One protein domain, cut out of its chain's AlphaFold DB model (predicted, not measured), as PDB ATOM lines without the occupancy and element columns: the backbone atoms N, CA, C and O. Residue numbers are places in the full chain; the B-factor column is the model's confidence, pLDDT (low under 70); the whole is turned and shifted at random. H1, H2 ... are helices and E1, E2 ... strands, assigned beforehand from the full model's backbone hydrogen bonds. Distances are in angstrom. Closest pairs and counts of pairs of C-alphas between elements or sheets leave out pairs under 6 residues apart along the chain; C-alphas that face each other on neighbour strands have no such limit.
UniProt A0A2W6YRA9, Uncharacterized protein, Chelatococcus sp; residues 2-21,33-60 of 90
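This is residues 2 to 21 and 33 to 60 of the 90 residues of an uncharacterized protein of Chelatococcus sp (UniProt A0A2W6YRA9). This is a domain with little regular structure, mostly loop chain, with a short helix, H1, at one end and a small patch of antiparallel pairing away from it. In the patch, residues 37 to 38 pair with both residues 3 to 4 and strand E1. The printed part has 48 residues, with E1 then H1 along the chain, 11 residues in named elements, class mixed. It is compact, with a radius of gyration of the C-alphas of 10.5 A, and spans 29 by 22 by 13 A.

Helix H1, residues 51 to 58, has every O i to N i+4 pair within hydrogen-bond range. It is apart from E1, residues 16 to 18, which pairs with no named strand.

H1 runs 10.4 A from C-alpha 51 at (128.436, 183.070, 177.100) to C-alpha 58 at (135.992, 176.746, 180.385). E1 is 5.8 A long and begins at C-alpha 16, (125.292, 180.837, 191.294).

The C-alphas farthest apart, of Gly 21 and Gly 45, are 31.4 A apart. Residues 22 to 32 are not printed; C-alphas 21 and 33 are 11.1 A apart across this cut, within the link from E1 to H1. Residues 2 to 15 and 33 to 50 hold no named element. The model's pLDDT is under 70 at residues 19 to 21 and 59 to 60.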
ATOM      1  N   SER A   2     119.002 188.488 188.342       87.62
ATOM      2  CA  SER A   2     119.191 187.123 188.862       87.62
ATOM      3  C   SER A   2     117.848 186.513 189.268       87.62
ATOM      4  O   SER A   2     116.912 187.236 189.616       87.62
ATOM      5  N   ILE A   3     117.725 185.189 189.236       90.69
ATOM      6  CA  ILE A   3     116.480 184.462 189.547       90.69
ATOM      7  C   ILE A   3     116.728 183.410 190.628       90.69
ATOM      8  O   ILE A   3     117.867 183.007 190.843       90.69
ATOM      9  N   LEU A   4     115.676 182.975 191.324       90.00
ATOM     10  CA  LEU A   4     115.776 181.839 192.246       90.00
ATOM     11  C   LEU A   4     116.132 180.571 191.470       90.00
ATOM     12  O   LEU A   4     115.582 180.339 190.392       90.00
ATOM     13  N   LEU A   5     117.005 179.740 192.036       90.06
ATOM     14  CA  LEU A   5     117.385 178.465 191.431       90.06
ATOM     15  C   LEU A   5     116.161 177.561 191.222       90.06
ATOM     16  O   LEU A   5     116.042 176.944 190.169       90.06
ATOM     17  N   SER A   6     115.203 177.572 192.155       89.31
ATOM     18  CA  SER A   6     113.920 176.860 192.020       89.31
ATOM     19  C   SER A   6     113.074 177.286 190.819       89.31
ATOM     20  O   SER A   6     112.197 176.541 190.393       89.31
ATOM     21  N   ARG A   7     113.309 178.483 190.271       90.50
ATOM     22  CA  ARG A   7     112.555 179.041 189.138       90.50
ATOM     23  C   ARG A   7     113.323 178.986 187.820       90.50
ATOM     24  O   ARG A   7     112.770 179.385 186.797       90.50
ATOM     25  N   ALA A   8     114.575 178.530 187.835       91.50
ATOM     26  CA  ALA A   8     115.402 178.455 186.640       91.50
ATOM     27  C   ALA A   8     114.925 177.323 185.715       91.50
ATOM     28  O   ALA A   8     114.941 176.150 186.089       91.50
ATOM     29  N   ARG A   9     114.504 177.681 184.500       91.69
ATOM     30  CA  ARG A   9     114.030 176.756 183.460       91.69
ATOM     31  C   ARG A   9     115.180 176.234 182.598       91.69
ATOM     32  O   ARG A   9     116.317 176.699 182.685       91.69
ATOM     33  N   GLU A  10     114.871 175.260 181.747       89.75
ATOM     34  CA  GLU A  10     115.763 174.858 180.662       89.75
ATOM     35  C   GLU A  10     116.119 176.067 179.777       89.75
ATOM     36  O   GLU A  10     115.297 176.960 179.562       89.75
ATOM     37  N   GLY A  11     117.377 176.138 179.332       90.81
ATOM     38  CA  GLY A  11     117.899 177.274 178.568       90.81
ATOM     39  C   GLY A  11     118.277 178.506 179.402       90.81
ATOM     40  O   GLY A  11     118.664 179.522 178.826       90.81
ATOM     41  N   GLN A  12     118.207 178.448 180.737       94.81
ATOM     42  CA  GLN A  12     118.656 179.534 181.619       94.81
ATOM     43  C   GLN A  12     119.966 179.205 182.336       94.81
ATOM     44  O   GLN A  12     120.212 178.081 182.774       94.81
ATOM     45  N   CYS A  13     120.813 180.223 182.477       94.44
ATOM     46  CA  CYS A  13     122.134 180.097 183.066       94.44
ATOM     47  C   CYS A  13     122.045 179.765 184.558       94.44
ATOM     48  O   CYS A  13     121.463 180.518 185.343       94.44
ATOM     49  N   ARG A  14     122.705 178.670 184.951       93.31
ATOM     50  CA  ARG A  14     122.718 178.139 186.323       93.31
ATOM     51  C   ARG A  14     123.899 178.610 187.178       93.31
ATOM     52  O   ARG A  14     124.145 178.049 188.239       93.31
ATOM     53  N   TRP A  15     124.631 179.634 186.741       93.31
ATOM     54  CA  TRP A  15     125.739 180.188 187.523       93.31
ATOM     55  C   TRP A  15     125.226 180.813 188.822       93.31
ATOM     56  O   TRP A  15     124.396 181.721 188.763       93.31
ATOM     57  N   ILE A  16     125.704 180.341 189.975       92.25
ATOM     58  CA  ILE A  16     125.292 180.837 191.294       92.25
ATOM     59  C   ILE A  16     125.886 182.233 191.508       92.25
ATOM     60  O   ILE A  16     127.097 182.418 191.451       92.25
ATOM     61  N   VAL A  17     125.020 183.222 191.725       88.81
ATOM     62  CA  VAL A  17     125.415 184.630 191.933       88.81
ATOM     63  C   VAL A  17     125.237 185.085 193.378       88.81
ATOM     64  O   VAL A  17     125.825 186.080 193.787       88.81
ATOM     65  N   CYS A  18     124.424 184.367 194.152       79.25
ATOM     66  CA  CYS A  18     124.300 184.552 195.590       79.25
ATOM     67  C   CYS A  18     124.211 183.176 196.240       79.25
ATOM     68  O   CYS A  18     123.333 182.377 195.891       79.25
ATOM     69  N   GLU A  19     125.105 182.921 197.188       64.81
ATOM     70  CA  GLU A  19     124.965 181.793 198.099       64.81
ATOM     71  C   GLU A  19     123.755 182.030 199.010       64.81
ATOM     72  O   GLU A  19     123.343 183.174 199.229       64.81
ATOM     73  N   ALA A  20     123.119 180.951 199.465       60.78
ATOM     74  CA  ALA A  20     121.959 181.050 200.343       60.78
ATOM     75  C   ALA A  20     122.336 181.870 201.584       60.78
ATOM     76  O   ALA A  20     123.230 181.486 202.333       60.78
ATOM     77  N   GLY A  21     121.663 183.004 201.788       56.12
ATOM     78  CA  GLY A  21     121.766 183.738 203.045       56.12
ATOM     79  C   GLY A  21     121.173 182.913 204.193       56.12
ATOM     80  O   GLY A  21     120.372 182.008 203.935       56.12
ATOM     81  N   PHE A  33     116.109 174.865 197.564       81.31
ATOM     82  CA  PHE A  33     117.487 175.261 197.336       81.31
ATOM     83  C   PHE A  33     117.977 176.354 198.293       81.31
ATOM     84  O   PHE A  33     119.002 176.976 198.014       81.31
ATOM     85  N   GLY A  34     117.293 176.599 199.413       79.62
ATOM     86  CA  GLY A  34     117.745 177.548 200.431       79.62
ATOM     87  C   GLY A  34     117.660 179.014 199.998       79.62
ATOM     88  O   GLY A  34     118.373 179.850 200.538       79.62
ATOM     89  N   GLY A  35     116.865 179.343 198.976       81.62
ATOM     90  CA  GLY A  35     116.806 180.690 198.404       81.62
ATOM     91  C   GLY A  35     118.012 181.058 197.532       81.62
ATOM     92  O   GLY A  35     118.207 182.238 197.228       81.62
ATOM     93  N   ARG A  36     118.828 180.078 197.108       86.44
ATOM     94  CA  ARG A  36     119.958 180.310 196.190       86.44
ATOM     95  C   ARG A  36     119.493 180.977 194.901       86.44
ATOM     96  O   ARG A  36     118.451 180.630 194.338       86.44
ATOM     97  N   ARG A  37     120.310 181.902 194.390       89.94
ATOM     98  CA  ARG A  37     120.026 182.612 193.138       89.94
ATOM     99  C   ARG A  37     121.068 182.317 192.078       89.94
ATOM    100  O   ARG A  37     122.265 182.249 192.359       89.94
ATOM    101  N   VAL A  38     120.592 182.205 190.846       93.19
ATOM    102  CA  VAL A  38     121.410 182.026 189.650       93.19
ATOM    103  C   VAL A  38     121.321 183.234 188.727       93.19
ATOM    104  O   VAL A  38     120.391 184.039 188.815       93.19
ATOM    105  N   CYS A  39     122.291 183.346 187.824       94.06
ATOM    106  CA  CYS A  39     122.336 184.364 186.783       94.06
ATOM    107  C   CYS A  39     121.032 184.415 185.970       94.06
ATOM    108  O   CYS A  39     120.484 185.490 185.775       94.06
ATOM    109  N   GLY A  40     120.505 183.274 185.512       93.00
ATOM    110  CA  GLY A  40     119.229 183.221 184.790       93.00
ATOM    111  C   GLY A  40     119.240 183.806 183.372       93.00
ATOM    112  O   GLY A  40     118.212 183.755 182.700       93.00
ATOM    113  N   ALA A  41     120.372 184.336 182.898       94.81
ATOM    114  CA  ALA A  41     120.534 184.779 181.514       94.81
ATOM    115  C   ALA A  41     120.311 183.617 180.527       94.81
ATOM    116  O   ALA A  41     120.608 182.471 180.875       94.81
ATOM    117  N   PRO A  42     119.822 183.882 179.304       93.50
ATOM    118  CA  PRO A  42     119.638 182.839 178.304       93.50
ATOM    119  C   PRO A  42     120.973 182.171 177.952       93.50
ATOM    120  O   PRO A  42     122.022 182.819 177.876       93.50
ATOM    121  N   VAL A  43     120.923 180.859 177.750       93.50
ATOM    122  CA  VAL A  43     122.059 180.048 177.316       93.50
ATOM    123  C   VAL A  43     121.986 179.826 175.810       93.50
ATOM    124  O   VAL A  43     120.909 179.619 175.258       93.50
ATOM    125  N   SER A  44     123.140 179.848 175.145       83.56
ATOM    126  CA  SER A  44     123.287 179.406 173.761       83.56
ATOM    127  C   SER A  44     123.922 178.009 173.708       83.56
ATOM    128  O   SER A  44     124.948 177.743 174.342       83.56
ATOM    129  N   GLY A  45     123.309 177.107 172.937       73.56
ATOM    130  CA  GLY A  45     123.780 175.730 172.751       73.56
ATOM    131  C   GLY A  45     123.486 174.788 173.926       73.56
ATOM    132  O   GLY A  45     122.675 175.084 174.797       73.56
ATOM    133  N   LEU A  46     124.166 173.639 173.954       77.75
ATOM    134  CA  LEU A  46     123.917 172.527 174.890       77.75
ATOM    135  C   LEU A  46     124.563 172.709 176.278       77.75
ATOM    136  O   LEU A  46     124.902 171.732 176.943       77.75
ATOM    137  N   THR A  47     124.803 173.946 176.721       85.44
ATOM    138  CA  THR A  47     125.483 174.205 178.004       85.44
ATOM    139  C   THR A  47     124.501 174.663 179.082       85.44
ATOM    140  O   THR A  47     123.368 175.029 178.796       85.44
ATOM    141  N   SER A  48     124.929 174.660 180.348       90.38
ATOM    142  CA  SER A  48     124.143 175.220 181.465       90.38
ATOM    143  C   SER A  48     124.467 176.695 181.761       90.38
ATOM    144  O   SER A  48     123.954 177.252 182.734       90.38
ATOM    145  N   TYR A  49     125.329 177.341 180.965       92.19
ATOM    146  CA  TYR A  49     125.887 178.663 181.262       92.19
ATOM    147  C   TYR A  49     125.748 179.635 180.087       92.19
ATOM    148  O   TYR A  49     125.925 179.255 178.936       92.19
ATOM    149  N   CYS A  50     125.460 180.909 180.369       92.50
ATOM    150  CA  CYS A  50     125.506 181.949 179.339       92.50
ATOM    151  C   CYS A  50     126.949 182.164 178.850       92.50
ATOM    152  O   CYS A  50     127.894 181.708 179.494       92.50
ATOM    153  N   ALA A  51     127.127 182.879 177.734       89.62
ATOM    154  CA  ALA A  51     128.436 183.070 177.100       89.62
ATOM    155  C   ALA A  51     129.525 183.554 178.077       89.62
ATOM    156  O   ALA A  51     130.613 182.987 178.098       89.62
ATOM    157  N   GLU A  52     129.208 184.526 178.934       90.00
ATOM    158  CA  GLU A  52     130.137 185.054 179.938       90.00
ATOM    159  C   GLU A  52     130.547 183.993 180.971       90.00
ATOM    160  O   GLU A  52     131.730 183.733 181.182       90.00
ATOM    161  N   HIS A  53     129.577 183.333 181.607       92.12
ATOM    162  CA  HIS A  53     129.875 182.329 182.631       92.12
ATOM    163  C   HIS A  53     130.509 181.070 182.039       92.12
ATOM    164  O   HIS A  53     131.308 180.415 182.702       92.12
ATOM    165  N   ARG A  54     130.215 180.756 180.775       88.88
ATOM    166  CA  ARG A  54     130.882 179.687 180.033       88.88
ATOM    167  C   ARG A  54     132.378 179.968 179.900       88.88
ATOM    168  O   ARG A  54     133.163 179.059 180.136       88.88
ATOM    169  N   LEU A  55     132.774 181.202 179.586       85.69
ATOM    170  CA  LEU A  55     134.191 181.579 179.547       85.69
ATOM    171  C   LEU A  55     134.842 181.381 180.916       85.69
ATOM    172  O   LEU A  55     135.848 180.701 181.011       85.69
ATOM    173  N   ARG A  56     134.206 181.811 182.007       86.56
ATOM    174  CA  ARG A  56     134.775 181.615 183.354       86.56
ATOM    175  C   ARG A  56     134.967 180.143 183.740       86.56
ATOM    176  O   ARG A  56     135.940 179.820 184.420       86.56
ATOM    177  N   VAL A  57     134.052 179.260 183.329       82.81
ATOM    178  CA  VAL A  57     134.162 177.809 183.573       82.81
ATOM    179  C   VAL A  57     135.238 177.179 182.689       82.81
ATOM    180  O   VAL A  57     136.044 176.392 183.181       82.81
ATOM    181  N   TYR A  58     135.240 177.497 181.391       75.19
ATOM    182  CA  TYR A  58     135.992 176.746 180.385       75.19
ATOM    183  C   TYR A  58     137.265 177.433 179.873       75.19
ATOM    184  O   TYR A  58     138.099 176.743 179.304       75.19
ATOM    185  N   GLU A  59     137.501 178.726 180.108       65.62
ATOM    186  CA  GLU A  59     138.825 179.342 179.865       65.62
ATOM    187  C   GLU A  59     139.899 178.729 180.767       65.62
ATOM    188  O   GLU A  59     141.074 178.722 180.416       65.62
ATOM    189  N   ARG A  60     139.502 178.166 181.913       57.41
ATOM    190  CA  ARG A  60     140.377 177.364 182.778       57.41
ATOM    191  C   ARG A  60     140.335 175.868 182.466       57.41
ATOM    192  O   ARG A  60     140.926 175.091 183.216       57.41
TER     193      ARG A  60